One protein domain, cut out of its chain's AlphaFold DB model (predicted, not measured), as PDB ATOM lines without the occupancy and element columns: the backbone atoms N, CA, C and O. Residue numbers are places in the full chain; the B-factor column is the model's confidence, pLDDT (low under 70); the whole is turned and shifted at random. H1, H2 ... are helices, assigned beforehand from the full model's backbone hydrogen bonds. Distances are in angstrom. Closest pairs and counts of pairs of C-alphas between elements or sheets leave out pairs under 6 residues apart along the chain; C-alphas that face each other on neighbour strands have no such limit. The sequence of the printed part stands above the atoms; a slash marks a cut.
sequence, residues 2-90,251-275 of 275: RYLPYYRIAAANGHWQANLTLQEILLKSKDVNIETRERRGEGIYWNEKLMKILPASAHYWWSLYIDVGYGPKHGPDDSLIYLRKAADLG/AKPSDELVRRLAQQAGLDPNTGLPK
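Overview. This is residues 2 to 90 and 251 to 275 of the 275 residues of an uncharacterized protein of Neisseria sp. HMSC077D05 (UniProt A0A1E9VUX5). Three helices in an up-and-down bundle, H2, H3 and H4, each running against the one before, make the middle of an elongated body; H5 packs on H4 at one end, H1 and then H6 make the other. The printed part has 114 residues with six named helices, H1 to H6, no named strand: all helix. It is compact, radius of gyration of the C-alphas 14.7 A, spanning 46 by 30 by 24 A.

Along the chain. Find C-alpha 4 at (139.768, 252.077, 118.855), where H1, residues 4 to 12, begins. Read on through H2, 16 to 28, H3, 36 to 51, 22.5 A long, H4, 55 to 67, and H5, 78 to 88. H6, 255 to 264, ends at C-alpha 264, (126.011, 242.424, 113.271).

Arrangement. See H1 touch H6, closest C-alphas Ile 9 and Ala 262, 5.7 A. Hairpins follow: H2 and H3, closest C-alphas Leu 26 and Arg 39, 5.8 A; H3 and H4, Met 51 and Ala 58, 5.0 A; H4 and H5, Ser 63 and Ser 79, 4.1 A. In all six, every O i to N i+4 pair is within hydrogen-bond range.

Size, cuts and confidence. Residues 91 to 250 are not printed; C-alphas 90 and 251 are 34.9 A apart. No printed residue is under 70 in pLDDT.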
ATOM      1  N   ARG A   2     141.825 257.160 117.065       83.75
ATOM      2  CA  ARG A   2     141.415 256.773 115.689       83.75
ATOM      3  C   ARG A   2     141.256 255.265 115.423       83.75
ATOM      4  O   ARG A   2     140.452 254.894 114.574       83.75
ATOM      5  N   TYR A   3     142.028 254.407 116.094       88.31
ATOM      6  CA  TYR A   3     142.013 252.959 115.846       88.31
ATOM      7  C   TYR A   3     141.127 252.148 116.801       88.31
ATOM      8  O   TYR A   3     140.876 250.974 116.539       88.31
ATOM      9  N   LEU A   4     140.620 252.759 117.877       92.06
ATOM     10  CA  LEU A   4     139.768 252.077 118.855       92.06
ATOM     11  C   LEU A   4     138.518 251.430 118.242       92.06
ATOM     12  O   LEU A   4     138.230 250.292 118.615       92.06
ATOM     13  N   PRO A   5     137.812 252.063 117.282       94.56
ATOM     14  CA  PRO A   5     136.645 251.438 116.665       94.56
ATOM     15  C   PRO A   5     136.978 250.094 116.012       94.56
ATOM     16  O   PRO A   5     136.223 249.139 116.166       94.56
ATOM     17  N   TYR A   6     138.142 249.972 115.361       95.00
ATOM     18  CA  TYR A   6     138.563 248.712 114.741       95.00
ATOM     19  C   TYR A   6     138.822 247.621 115.778       95.00
ATOM     20  O   TYR A   6     138.359 246.499 115.593       95.00
ATOM     21  N   TYR A   7     139.505 247.943 116.883       95.19
ATOM     22  CA  TYR A   7     139.744 246.978 117.960       95.19
ATOM     23  C   TYR A   7     138.441 246.506 118.604       95.19
ATOM     24  O   TYR A   7     138.249 245.305 118.774       95.19
ATOM     25  N   ARG A   8     137.522 247.432 118.896       96.81
ATOM     26  CA  ARG A   8     136.202 247.133 119.466       96.81
ATOM     27  C   ARG A   8     135.369 246.243 118.543       96.81
ATOM     28  O   ARG A   8     134.882 245.196 118.962       96.81
ATOM     29  N   ILE A   9     135.258 246.613 117.266       97.12
ATOM     30  CA  ILE A   9     134.490 245.851 116.272       97.12
ATOM     31  C   ILE A   9     135.111 244.465 116.059       97.12
ATOM     32  O   ILE A   9     134.387 243.469 116.042       97.12
ATOM     33  N   ALA A  10     136.438 244.364 115.951       96.44
ATOM     34  CA  ALA A  10     137.121 243.079 115.815       96.44
ATOM     35  C   ALA A  10     136.939 242.195 117.063       96.44
ATOM     36  O   ALA A  10     136.616 241.013 116.933       96.44
ATOM     37  N   ALA A  11     137.076 242.762 118.266       96.62
ATOM     38  CA  ALA A  11     136.855 242.059 119.529       96.62
ATOM     39  C   ALA A  11     135.417 241.531 119.650       96.62
ATOM     40  O   ALA A  11     135.210 240.389 120.063       96.62
ATOM     41  N   ALA A  12     134.426 242.324 119.235       95.94
ATOM     42  CA  ALA A  12     133.022 241.918 119.230       95.94
ATOM     43  C   ALA A  12     132.725 240.775 118.252       95.94
ATOM     44  O   ALA A  12     131.836 239.965 118.505       95.94
ATOM     45  N   ASN A  13     133.504 240.684 117.174       95.19
ATOM     46  CA  ASN A  13     133.448 239.607 116.188       95.19
ATOM     47  C   ASN A  13     134.405 238.441 116.523       95.19
ATOM     48  O   ASN A  13     134.718 237.625 115.661       95.19
ATOM     49  N   GLY A  14     134.865 238.337 117.777       93.94
ATOM     50  CA  GLY A  14     135.609 237.177 118.282       93.94
ATOM     51  C   GLY A  14     137.122 237.215 118.058       93.94
ATOM     52  O   GLY A  14     137.804 236.238 118.367       93.94
ATOM     53  N   HIS A  15     137.686 238.322 117.564       95.88
ATOM     54  CA  HIS A  15     139.132 238.439 117.384       95.88
ATOM     55  C   HIS A  15     139.836 238.628 118.736       95.88
ATOM     56  O   HIS A  15     139.975 239.741 119.247       95.88
ATOM     57  N   TRP A  16     140.329 237.532 119.310       94.69
ATOM     58  CA  TRP A  16     140.901 237.526 120.658       94.69
ATOM     59  C   TRP A  16     142.134 238.437 120.810       94.69
ATOM     60  O   TRP A  16     142.227 239.131 121.817       94.69
ATOM     61  N   GLN A  17     143.040 238.522 119.821       93.25
ATOM     62  CA  GLN A  17     144.204 239.431 119.910       93.25
ATOM     63  C   GLN A  17     143.785 240.902 119.941       93.25
ATOM     64  O   GLN A  17     144.274 241.648 120.781       93.25
ATOM     65  N   ALA A  18     142.839 241.304 119.084       95.12
ATOM     66  CA  ALA A  18     142.294 242.656 119.094       95.12
ATOM     67  C   ALA A  18     141.673 242.997 120.454       95.12
ATOM     68  O   ALA A  18     141.847 244.110 120.941       95.12
ATOM     69  N   ASN A  19     141.004 242.027 121.089       97.00
ATOM     70  CA  ASN A  19     140.496 242.194 122.444       97.00
ATOM     71  C   ASN A  19     141.644 242.361 123.458       97.00
ATOM     72  O   ASN A  19     141.638 243.338 124.190       97.00
ATOM     73  N   LEU A  20     142.671 241.501 123.462       95.44
ATOM     74  CA  LEU A  20     143.820 241.647 124.373       95.44
ATOM     75  C   LEU A  20     144.537 242.999 124.221       95.44
ATOM     76  O   LEU A  20     144.831 243.639 125.227       95.44
ATOM     77  N   THR A  21     144.773 243.460 122.991       93.62
ATOM     78  CA  THR A  21     145.343 244.792 122.735       93.62
ATOM     79  C   THR A  21     144.410 245.893 123.244       93.62
ATOM     80  O   THR A  21     144.868 246.862 123.846       93.62
ATOM     81  N   LEU A  22     143.092 245.739 123.080       94.69
ATOM     82  CA  LEU A  22     142.113 246.673 123.634       94.69
ATOM     83  C   LEU A  22     142.165 246.722 125.169       94.69
ATOM     84  O   LEU A  22     142.146 247.817 125.725       94.69
ATOM     85  N   GLN A  23     142.306 245.581 125.854       95.62
ATOM     86  CA  GLN A  23     142.479 245.533 127.312       95.62
ATOM     87  C   GLN A  23     143.736 246.307 127.759       95.62
ATOM     88  O   GLN A  23     143.669 247.107 128.695       95.62
ATOM     89  N   GLU A  24     144.866 246.120 127.065       93.50
ATOM     90  CA  GLU A  24     146.127 246.837 127.321       93.50
ATOM     91  C   GLU A  24     145.967 248.345 127.131       93.50
ATOM     92  O   GLU A  24     146.382 249.129 127.987       93.50
ATOM     93  N   ILE A  25     145.316 248.763 126.041       92.00
ATOM     94  CA  ILE A  25     145.053 250.174 125.759       92.00
ATOM     95  C   ILE A  25     144.185 250.785 126.863       92.00
ATOM     96  O   ILE A  25     144.541 251.830 127.410       92.00
ATOM     97  N   LEU A  26     143.075 250.130 127.215       92.56
ATOM     98  CA  LEU A  26     142.140 250.625 128.223       92.56
ATOM     99  C   LEU A  26     142.784 250.684 129.610       92.56
ATOM    100  O   LEU A  26     142.557 251.647 130.333       92.56
ATOM    101  N   LEU A  27     143.626 249.718 129.980       91.25
ATOM    102  CA  LEU A  27     144.264 249.725 131.295       91.25
ATOM    103  C   LEU A  27     145.455 250.691 131.380       91.25
ATOM    104  O   LEU A  27     145.599 251.393 132.381       91.25
ATOM    105  N   LYS A  28     146.330 250.709 130.366       86.56
ATOM    106  CA  LYS A  28     147.691 251.268 130.484       86.56
ATOM    107  C   LYS A  28     147.951 252.506 129.633       86.56
ATOM    108  O   LYS A  28     148.880 253.254 129.945       86.56
ATOM    109  N   SER A  29     147.186 252.744 128.564       84.81
ATOM    110  CA  SER A  29     147.481 253.853 127.651       84.81
ATOM    111  C   SER A  29     147.145 255.209 128.272       84.81
ATOM    112  O   SER A  29     146.055 255.430 128.810       84.81
ATOM    113  N   LYS A  30     148.093 256.142 128.152       81.31
ATOM    114  CA  LYS A  30     147.912 257.557 128.505       81.31
ATOM    115  C   LYS A  30     147.447 258.403 127.317       81.31
ATOM    116  O   LYS A  30     146.986 259.516 127.523       81.31
ATOM    117  N   ASP A  31     147.520 257.854 126.106       81.06
ATOM    118  CA  ASP A  31     147.290 258.569 124.843       81.06
ATOM    119  C   ASP A  31     145.849 258.432 124.331       81.06
ATOM    120  O   ASP A  31     145.526 258.825 123.210       81.06
ATOM    121  N   VAL A  32     144.981 257.819 125.137       82.31
ATOM    122  CA  VAL A  32     143.565 257.637 124.831       82.31
ATOM    123  C   VAL A  32     142.735 258.580 125.682       82.31
ATOM    124  O   VAL A  32     142.778 258.519 126.915       82.31
ATOM    125  N   ASN A  33     141.950 259.422 125.012       86.12
ATOM    126  CA  ASN A  33     141.077 260.389 125.659       86.12
ATOM    127  C   ASN A  33     139.704 259.762 125.949       86.12
ATOM    128  O   ASN A  33     138.736 259.973 125.224       86.12
ATOM    129  N   ILE A  34     139.655 258.925 126.988       87.19
ATOM    130  CA  ILE A  34     138.429 258.318 127.527       87.19
ATOM    131  C   ILE A  34     138.406 258.576 129.026       87.19
ATOM    132  O   ILE A  34     139.403 258.300 129.711       87.19
ATOM    133  N   GLU A  35     137.263 259.044 129.524       89.56
ATOM    134  CA  GLU A  35     137.042 259.289 130.945       89.56
ATOM    135  C   GLU A  35     137.321 258.036 131.775       89.56
ATOM    136  O   GLU A  35     137.014 256.908 131.382       89.56
ATOM    137  N   THR A  36     137.881 258.215 132.973       87.12
ATOM    138  CA  THR A  36     138.327 257.076 133.801       87.12
ATOM    139  C   THR A  36     137.186 256.094 134.078       87.12
ATOM    140  O   THR A  36     137.385 254.880 134.055       87.12
ATOM    141  N   ARG A  37     135.975 256.606 134.321       87.75
ATOM    142  CA  ARG A  37     134.792 255.773 134.570       87.75
ATOM    143  C   ARG A  37     134.384 254.967 133.335       87.75
ATOM    144  O   ARG A  37     134.083 253.783 133.465       87.75
ATOM    145  N   GLU A  38     134.387 255.594 132.163       89.75
ATOM    146  CA  GLU A  38     134.019 254.955 130.894       89.75
ATOM    147  C   GLU A  38     135.029 253.874 130.522       89.75
ATOM    148  O   GLU A  38     134.650 252.741 130.246       89.75
ATOM    149  N   ARG A  39     136.320 254.188 130.646       90.06
ATOM    150  CA  ARG A  39     137.439 253.265 130.435       90.06
ATOM    151  C   ARG A  39     137.318 252.003 131.292       90.06
ATOM    152  O   ARG A  39     137.528 250.899 130.794       90.06
ATOM    153  N   ARG A  40     136.940 252.156 132.568       91.00
ATOM    154  CA  ARG A  40     136.697 251.031 133.488       91.00
ATOM    155  C   ARG A  40     135.532 250.159 133.047       91.00
ATOM    156  O   ARG A  40     135.672 248.939 132.991       91.00
ATOM    157  N   GLY A  41     134.396 250.783 132.736       92.25
ATOM    158  CA  GLY A  41     133.213 250.067 132.261       92.25
ATOM    159  C   GLY A  41     133.480 249.332 130.948       92.25
ATOM    160  O   GLY A  41     133.097 248.174 130.797       92.25
ATOM    161  N   GLU A  42     134.202 249.975 130.035       93.75
ATOM    162  CA  GLU A  42     134.572 249.407 128.748       93.75
ATOM    163  C   GLU A  42     135.530 248.211 128.895       93.75
ATOM    164  O   GLU A  42     135.302 247.173 128.273       93.75
ATOM    165  N   GLY A  43     136.561 248.318 129.741       94.25
ATOM    166  CA  GLY A  43     137.495 247.216 129.998       94.25
ATOM    167  C   GLY A  43     136.770 245.959 130.477       94.25
ATOM    168  O   GLY A  43     136.921 244.885 129.893       94.25
ATOM    169  N   ILE A  44     135.885 246.119 131.467       94.31
ATOM    170  CA  ILE A  44     135.035 245.035 131.982       94.31
ATOM    171  C   ILE A  44     134.153 244.463 130.869       94.31
ATOM    172  O   ILE A  44     134.136 243.250 130.663       94.31
ATOM    173  N   TYR A  45     133.462 245.321 130.111       94.44
ATOM    174  CA  TYR A  45     132.585 244.891 129.022       94.44
ATOM    175  C   TYR A  45     133.315 244.000 128.006       94.44
ATOM    176  O   TYR A  45     132.825 242.925 127.647       94.44
ATOM    177  N   TRP A  46     134.500 244.413 127.552       96.06
ATOM    178  CA  TRP A  46     135.269 243.628 126.586       96.06
ATOM    179  C   TRP A  46     135.897 242.384 127.204       96.06
ATOM    180  O   TRP A  46     136.019 241.371 126.508       96.06
ATOM    181  N   ASN A  47     136.238 242.416 128.494       96.62
ATOM    182  CA  ASN A  47     136.764 241.247 129.185       96.62
ATOM    183  C   ASN A  47     135.696 240.152 129.344       96.62
ATOM    184  O   ASN A  47     135.991 238.973 129.168       96.62
ATOM    185  N   GLU A  48     134.429 240.520 129.546       94.12
ATOM    186  CA  GLU A  48     133.304 239.570 129.542       94.12
ATOM    187  C   GLU A  48     133.110 238.888 128.178       94.12
ATOM    188  O   GLU A  48     132.743 237.713 128.089       94.12
ATOM    189  N   LYS A  49     133.394 239.594 127.075       94.94
ATOM    190  CA  LYS A  49     133.433 238.972 125.740       94.94
ATOM    191  C   LYS A  49     134.642 238.050 125.598       94.94
ATOM    192  O   LYS A  49     134.498 236.948 125.069       94.94
ATOM    193  N   LEU A  50     135.807 238.476 126.096       96.56
ATOM    194  CA  LEU A  50     137.033 237.677 126.091       96.56
ATOM    195  C   LEU A  50     136.861 236.378 126.886       96.56
ATOM    196  O   LEU A  50     137.335 235.338 126.447       96.56
ATOM    197  N   MET A  51     136.127 236.409 128.001       96.81
ATOM    198  CA  MET A  51     135.869 235.245 128.856       96.81
ATOM    199  C   MET A  51     135.251 234.068 128.090       96.81
ATOM    200  O   MET A  51     135.555 232.914 128.376       96.81
ATOM    201  N   LYS A  52     134.434 234.346 127.067       95.25
ATOM    202  CA  LYS A  52     133.777 233.313 126.250       95.25
ATOM    203  C   LYS A  52     134.716 232.606 125.272       95.25
ATOM    204  O   LYS A  52     134.397 231.508 124.833       95.25
ATOM    205  N   ILE A  53     135.831 233.239 124.905       95.19
ATOM    206  CA  ILE A  53     136.744 232.758 123.852       95.19
ATOM    207  C   ILE A  53     138.136 232.403 124.385       95.19
ATOM    208  O   ILE A  53     138.788 231.512 123.853       95.19
ATOM    209  N   LEU A  54     138.599 233.091 125.429       96.62
ATOM    210  CA  LEU A  54     139.937 232.957 125.997       96.62
ATOM    211  C   LEU A  54     139.893 233.143 127.529       96.62
ATOM    212  O   LEU A  54     140.458 234.107 128.058       96.62
ATOM    213  N   PRO A  55     139.228 232.228 128.263       97.81
ATOM    214  CA  PRO A  55     138.950 232.383 129.693       97.81
ATOM    215  C   PRO A  55     140.215 232.530 130.544       97.81
ATOM    216  O   PRO A  55     140.233 233.326 131.478       97.81
ATOM    217  N   ALA A  56     141.303 231.832 130.199       97.94
ATOM    218  CA  ALA A  56     142.577 231.948 130.910       97.94
ATOM    219  C   ALA A  56     143.089 233.401 130.925       97.94
ATOM    220  O   ALA A  56     143.455 233.931 131.971       97.94
ATOM    221  N   SER A  57     143.054 234.075 129.772       97.38
ATOM    222  CA  SER A  57     143.456 235.480 129.665       97.38
ATOM    223  C   SER A  57     142.431 236.430 130.265       97.38
ATOM    224  O   SER A  57     142.825 237.430 130.852       97.38
ATOM    225  N   ALA A  58     141.136 236.125 130.175       97.69
ATOM    226  CA  ALA A  58     140.113 236.960 130.796       97.69
ATOM    227  C   ALA A  58     140.205 236.960 132.330       97.69
ATOM    228  O   ALA A  58     140.053 238.006 132.960       97.69
ATOM    229  N   HIS A  59     140.520 235.812 132.944       98.06
ATOM    230  CA  HIS A  59     140.824 235.746 134.375       98.06
ATOM    231  C   HIS A  59     142.103 236.517 134.725       98.06
ATOM    232  O   HIS A  59     142.131 237.202 135.744       98.06
ATOM    233  N   TYR A  60     143.134 236.472 133.876       97.81
ATOM    234  CA  TYR A  60     144.341 237.275 134.084       97.81
ATOM    235  C   TYR A  60     144.020 238.779 134.056       97.81
ATOM    236  O   TYR A  60     144.418 239.511 134.955       97.81
ATOM    237  N   TRP A  61     143.214 239.234 133.095       96.69
ATOM    238  CA  TRP A  61     142.751 240.624 133.043       96.69
ATOM    239  C   TRP A  61     141.883 241.014 134.233       96.69
ATOM    240  O   TRP A  61     142.058 242.106 134.766       96.69
ATOM    241  N   TRP A  62     141.008 240.121 134.702       95.88
ATOM    242  CA  TRP A  62     140.260 240.349 135.938       95.88
ATOM    243  C   TRP A  62     141.186 240.552 137.137       95.88
ATOM    244  O   TRP A  62     140.956 241.473 137.913       95.88
ATOM    245  N   SER A  63     142.258 239.765 137.257       96.38
ATOM    246  CA  SER A  63     143.263 239.970 138.303       96.38
ATOM    247  C   SER A  63     143.847 241.386 138.262       96.38
ATOM    248  O   SER A  63     143.800 242.096 139.266       96.38
ATOM    249  N   LEU A  64     144.299 241.832 137.084       95.44
ATOM    250  CA  LEU A  64     144.873 243.169 136.897       95.44
ATOM    251  C   LEU A  64     143.863 244.284 137.188       95.44
ATOM    252  O   LEU A  64     144.198 245.284 137.812       95.44
ATOM    253  N   TYR A  65     142.621 244.116 136.741       94.44
ATOM    254  CA  TYR A  65     141.531 245.061 136.966       94.44
ATOM    255  C   TYR A  65     141.181 245.213 138.440       94.44
ATOM    256  O   TYR A  65     141.055 246.340 138.918       94.44
ATOM    257  N   ILE A  66     141.091 244.108 139.171       93.25
ATOM    258  CA  ILE A  66     140.828 244.134 140.609       93.25
ATOM    259  C   ILE A  66     141.967 244.843 141.350       93.25
ATOM    260  O   ILE A  66     141.694 245.700 142.189       93.25
ATOM    261  N   ASP A  67     143.221 244.555 140.991       91.31
ATOM    262  CA  ASP A  67     144.413 245.144 141.621       91.31
ATOM    263  C   ASP A  67     144.448 246.681 141.516       91.31
ATOM    264  O   ASP A  67     144.900 247.372 142.428       91.31
ATOM    265  N   VAL A  68     143.881 247.242 140.439       89.88
ATOM    266  CA  VAL A  68     143.764 248.698 140.237       89.88
ATOM    267  C   VAL A  68     142.371 249.273 140.551       89.88
ATOM    268  O   VAL A  68     142.092 250.439 140.248       89.88
ATOM    269  N   GLY A  69     141.474 248.484 141.153       87.69
ATOM    270  CA  GLY A  69     140.162 248.932 141.637       87.69
ATOM    271  C   GLY A  69     139.081 249.119 140.563       87.69
ATOM    272  O   GLY A  69     138.254 250.032 140.664       87.69
ATOM    273  N   TYR A  70     139.092 248.305 139.507       87.94
ATOM    274  CA  TYR A  70     137.981 248.188 138.555       87.94
ATOM    275  C   TYR A  70     136.895 247.259 139.124       87.94
ATOM    276  O   TYR A  70     137.194 246.310 139.843       87.94
ATOM    277  N   GLY A  71     135.638 247.494 138.734       78.31
ATOM    278  CA  GLY A  71     134.510 246.628 139.093       78.31
ATOM    279  C   GLY A  71     133.863 246.960 140.446       78.31
ATOM    280  O   GLY A  71     134.089 248.046 140.989       78.31
ATOM    281  N   PRO A  72     132.986 246.076 140.962       77.56
ATOM    282  CA  PRO A  72     132.417 246.219 142.300       77.56
ATOM    283  C   PRO A  72     133.513 246.147 143.374       77.56
ATOM    284  O   PRO A  72     134.667 245.833 143.098       77.56
ATOM    285  N   LYS A  73     133.165 246.453 144.627       79.25
ATOM    286  CA  LYS A  73     134.134 246.379 145.726       79.25
ATOM    287  C   LYS A  73     134.598 244.927 145.912       79.25
ATOM    288  O   LYS A  73     133.796 244.077 146.286       79.25
ATOM    289  N   HIS A  74     135.881 244.690 145.675       81.31
ATOM    290  CA  HIS A  74     136.543 243.399 145.838       81.31
ATOM    291  C   HIS A  74     137.207 243.260 147.212       81.31
ATOM    292  O   HIS A  74     137.515 244.259 147.874       81.31
ATOM    293  N   GLY A  75     137.406 242.014 147.642       80.81
ATOM    294  CA  GLY A  75     138.241 241.686 148.794       80.81
ATOM    295  C   GLY A  75     139.733 241.923 148.508       80.81
ATOM    296  O   GLY A  75     140.129 241.993 147.344       80.81
ATOM    297  N   PRO A  76     140.577 242.032 149.552       74.62
ATOM    298  CA  PRO A  76     142.012 242.301 149.398       74.62
ATOM    299  C   PRO A  76     142.761 241.231 148.584       74.62
ATOM    300  O   PRO A  76     143.754 241.558 147.943       74.62
ATOM    301  N   ASP A  77     142.266 239.989 148.567       87.81
ATOM    302  CA  ASP A  77     142.926 238.847 147.917       87.81
ATOM    303  C   ASP A  77     142.225 238.378 146.628       87.81
ATOM    304  O   ASP A  77     142.665 237.416 145.992       87.81
ATOM    305  N   ASP A  78     141.142 239.041 146.205       90.75
ATOM    306  CA  ASP A  78     140.356 238.601 145.044       90.75
ATOM    307  C   ASP A  78     141.208 238.581 143.767       90.75
ATOM    308  O   ASP A  78     141.108 237.644 142.970       90.75
ATOM    309  N   SER A  79     142.105 239.558 143.582       94.75
ATOM    310  CA  SER A  79     143.002 239.603 142.419       94.75
ATOM    311  C   SER A  79     143.872 238.345 142.322       94.75
ATOM    312  O   SER A  79     144.073 237.820 141.223       94.75
ATOM    313  N   LEU A  80     144.327 237.803 143.456       95.81
ATOM    314  CA  LEU A  80     145.152 236.596 143.517       95.81
ATOM    315  C   LEU A  80     144.359 235.334 143.171       95.81
ATOM    316  O   LEU A  80     144.903 234.426 142.539       95.81
ATOM    317  N   ILE A  81     143.069 235.282 143.517       95.75
ATOM    318  CA  ILE A  81     142.179 234.175 143.135       95.75
ATOM    319  C   ILE A  81     142.052 234.114 141.609       95.75
ATOM    320  O   ILE A  81     142.221 233.048 141.008       95.75
ATOM    321  N   TYR A  82     141.816 235.259 140.965       96.81
ATOM    322  CA  TYR A  82     141.737 235.350 139.506       96.81
ATOM    323  C   TYR A  82     143.078 235.049 138.829       96.81
ATOM    324  O   TYR A  82     143.104 234.312 137.841       96.81
ATOM    325  N   LEU A  83     144.191 235.537 139.388       98.38
ATOM    326  CA  LEU A  83     145.534 235.232 138.890       98.38
ATOM    327  C   LEU A  83     145.803 233.728 138.934       98.38
ATOM    328  O   LEU A  83     146.252 233.133 137.953       98.38
ATOM    329  N   ARG A  84     145.474 233.089 140.061       97.88
ATOM    330  CA  ARG A  84     145.643 231.649 140.218       97.88
ATOM    331  C   ARG A  84     144.778 230.879 139.229       97.88
ATOM    332  O   ARG A  84     145.280 229.979 138.558       97.88
ATOM    333  N   LYS A  85     143.511 231.271 139.083       98.19
ATOM    334  CA  LYS A  85     142.591 230.654 138.126       98.19
ATOM    335  C   LYS A  85     143.099 230.774 136.689       98.19
ATOM    336  O   LYS A  85     143.017 229.807 135.936       98.19
ATOM    337  N   ALA A  86     143.648 231.927 136.315       98.56
ATOM    338  CA  ALA A  86     144.266 232.135 135.012       98.56
ATOM    339  C   ALA A  86     145.454 231.189 134.779       98.56
ATOM    340  O   ALA A  86     145.561 230.597 133.706       98.56
ATOM    341  N   ALA A  87     146.312 231.007 135.789       98.50
ATOM    342  CA  ALA A  87     147.453 230.096 135.718       98.50
ATOM    343  C   ALA A  87     147.021 228.624 135.586       98.50
ATOM    344  O   ALA A  87     147.576 227.899 134.756       98.50
ATOM    345  N   ASP A  88     146.007 228.200 136.348       98.19
ATOM    346  CA  ASP A  88     145.448 226.842 136.286       98.19
ATOM    347  C   ASP A  88     144.780 226.559 134.923       98.19
ATOM    348  O   ASP A  88     144.791 225.426 134.447       98.19
ATOM    349  N   LEU A  89     144.236 227.591 134.266       97.94
ATOM    350  CA  LEU A  89     143.702 227.519 132.900       97.94
ATOM    351  C   LEU A  89     144.775 227.674 131.807       97.94
ATOM    352  O   LEU A  89     144.444 227.656 130.622       97.94
ATOM    353  N   GLY A  90     146.046 227.831 132.181       97.00
ATOM    354  CA  GLY A  90     147.165 227.829 131.244       97.00
ATOM    355  C   GLY A  90     147.596 229.195 130.715       97.00
ATOM    356  O   GLY A  90     148.331 229.236 129.738       97.00
ATOM    357  N   ALA A 251     145.942 247.922 103.842       88.06
ATOM    358  CA  ALA A 251     144.780 248.570 103.259       88.06
ATOM    359  C   ALA A 251     143.685 248.704 104.322       88.06
ATOM    360  O   ALA A 251     143.380 247.755 105.049       88.06
ATOM    361  N   LYS A 252     143.095 249.898 104.419       88.25
ATOM    362  CA  LYS A 252     141.977 250.109 105.335       88.25
ATOM    363  C   LYS A 252     140.815 249.199 104.926       88.25
ATOM    364  O   LYS A 252     140.541 249.095 103.727       88.25
ATOM    365  N   PRO A 253     140.121 248.570 105.888       91.19
ATOM    366  CA  PRO A 253     138.894 247.851 105.575       91.19
ATOM    367  C   PRO A 253     137.877 248.825 104.974       91.19
ATOM    368  O   PRO A 253     137.871 250.010 105.311       91.19
ATOM    369  N   SER A 254     137.018 248.331 104.084       94.94
ATOM    370  CA  SER A 254     135.978 249.170 103.490       94.94
ATOM    371  C   SER A 254     134.975 249.636 104.548       94.94
ATOM    372  O   SER A 254     134.624 248.887 105.463       94.94
ATOM    373  N   ASP A 255     134.444 250.848 104.384       94.56
ATOM    374  CA  ASP A 255     133.397 251.388 105.265       94.56
ATOM    375  C   ASP A 255     132.149 250.493 105.281       94.56
ATOM    376  O   ASP A 255     131.394 250.456 106.252       94.56
ATOM    377  N   GLU A 256     131.905 249.760 104.194       96.75
ATOM    378  CA  GLU A 256     130.837 248.765 104.121       96.75
ATOM    379  C   GLU A 256     131.107 247.572 105.048       96.75
ATOM    380  O   GLU A 256     130.222 247.182 105.809       96.75
ATOM    381  N   LEU A 257     132.330 247.026 105.040       96.19
ATOM    382  CA  LEU A 257     132.714 245.931 105.929       96.19
ATOM    383  C   LEU A 257     132.635 246.362 107.397       96.19
ATOM    384  O   LEU A 257     132.060 245.645 108.213       96.19
ATOM    385  N   VAL A 258     133.161 247.546 107.726       96.50
ATOM    386  CA  VAL A 258     133.128 248.093 109.092       96.50
ATOM    387  C   VAL A 258     131.686 248.256 109.573       96.50
ATOM    388  O   VAL A 258     131.340 247.767 110.648       96.50
ATOM    389  N   ARG A 259     130.814 248.870 108.759       96.75
ATOM    390  CA  ARG A 259     129.389 249.032 109.093       96.75
ATOM    391  C   ARG A 259     128.688 247.696 109.285       96.75
ATOM    392  O   ARG A 259     127.955 247.547 110.259       96.75
ATOM    393  N   ARG A 260     128.934 246.724 108.405       97.88
ATOM    394  CA  ARG A 260     128.336 245.387 108.477       97.88
ATOM    395  C   ARG A 260     128.722 244.659 109.765       97.88
ATOM    396  O   ARG A 260     127.842 244.201 110.486       97.88
ATOM    397  N   LEU A 261     130.019 244.603 110.079       97.81
ATOM    398  CA  LEU A 261     130.535 243.930 111.278       97.81
ATOM    399  C   LEU A 261     130.083 244.615 112.572       97.81
ATOM    400  O   LEU A 261     129.777 243.934 113.551       97.81
ATOM    401  N   ALA A 262     130.017 245.949 112.584       97.69
ATOM    402  CA  ALA A 262     129.496 246.699 113.722       97.69
ATOM    403  C   ALA A 262     128.003 246.423 113.939       97.69
ATOM    404  O   ALA A 262     127.597 246.087 115.047       97.69
ATOM    405  N   GLN A 263     127.189 246.500 112.880       96.69
ATOM    406  CA  GLN A 263     125.747 246.249 112.958       96.69
ATOM    407  C   GLN A 263     125.432 244.820 113.402       96.69
ATOM    408  O   GLN A 263     124.586 244.636 114.275       96.69
ATOM    409  N   GLN A 264     126.145 243.825 112.863       96.69
ATOM    410  CA  GLN A 264     126.011 242.424 113.271       96.69
ATOM    411  C   GLN A 264     126.286 242.230 114.770       96.69
ATOM    412  O   GLN A 264     125.636 241.413 115.418       96.69
ATOM    413  N   ALA A 265     127.227 242.994 115.325       95.06
ATOM    414  CA  ALA A 265     127.585 242.953 116.738       95.06
ATOM    415  C   ALA A 265     126.760 243.909 117.627       95.06
ATOM    416  O   ALA A 265     127.010 243.980 118.832       95.06
ATOM    417  N   GLY A 266     125.789 244.644 117.067       95.88
ATOM    418  CA  GLY A 266     124.980 245.619 117.807       95.88
ATOM    419  C   GLY A 266     125.742 246.879 118.237       95.88
ATOM    420  O   GLY A 266     125.381 247.506 119.229       95.88
ATOM    421  N   LEU A 267     126.799 247.243 117.512       97.25
ATOM    422  CA  LEU A 267     127.675 248.374 117.816       97.25
ATOM    423  C   LEU A 267     127.391 249.581 116.914       97.25
ATOM    424  O   LEU A 267     126.868 249.456 115.801       97.25
ATOM    425  N   ASP A 268     127.794 250.761 117.373       96.44
ATOM    426  CA  ASP A 268     127.934 251.945 116.533       96.44
ATOM    427  C   ASP A 268     129.166 251.802 115.604       96.44
ATOM    428  O   ASP A 268     130.269 251.546 116.088       96.44
ATOM    429  N   PRO A 269     129.032 251.960 114.271       94.50
ATOM    430  CA  PRO A 269     130.147 251.766 113.339       94.50
ATOM    431  C   PRO A 269     131.307 252.761 113.465       94.50
ATOM    432  O   PRO A 269     132.415 252.444 113.040       94.50
ATOM    433  N   ASN A 270     131.065 253.960 114.005       93.56
ATOM    434  CA  ASN A 270     132.074 255.018 114.084       93.56
ATOM    435  C   ASN A 270     132.918 254.897 115.351       93.56
ATOM    436  O   ASN A 270     134.110 255.193 115.339       93.56
ATOM    437  N   THR A 271     132.297 254.477 116.448       93.75
ATOM    438  CA  THR A 271     132.925 254.369 117.765       93.75
ATOM    439  C   THR A 271     133.287 252.931 118.115       93.75
ATOM    440  O   THR A 271     134.215 252.718 118.892       93.75
ATOM    441  N   GLY A 272     132.584 251.941 117.559       94.31
ATOM    442  CA  GLY A 272     132.655 250.538 117.962       94.31
ATOM    443  C   GLY A 272     132.057 250.266 119.345       94.31
ATOM    444  O   GLY A 272     132.256 249.183 119.884       94.31
ATOM    445  N   LEU A 273     131.369 251.233 119.954       94.19
ATOM    446  CA  LEU A 273     130.741 251.055 121.260       94.19
ATOM    447  C   LEU A 273     129.355 250.407 121.119       94.19
ATOM    448  O   LEU A 273     128.715 250.562 120.073       94.19
ATOM    449  N   PRO A 274     128.883 249.676 122.144       90.38
ATOM    450  CA  PRO A 274     127.506 249.194 122.192       90.38
ATOM    451  C   PRO A 274     126.507 250.349 122.069       90.38
ATOM    452  O   PRO A 274     126.756 251.428 122.608       90.38
ATOM    453  N   LYS A 275     125.410 250.110 121.345       81.25
ATOM    454  CA  LYS A 275     124.271 251.034 121.283       81.25
ATOM    455  C   LYS A 275     123.479 251.063 122.586       81.25
ATOM    456  O   LYS A 275     123.422 250.007 123.256       81.25
TER     457      LYS A 275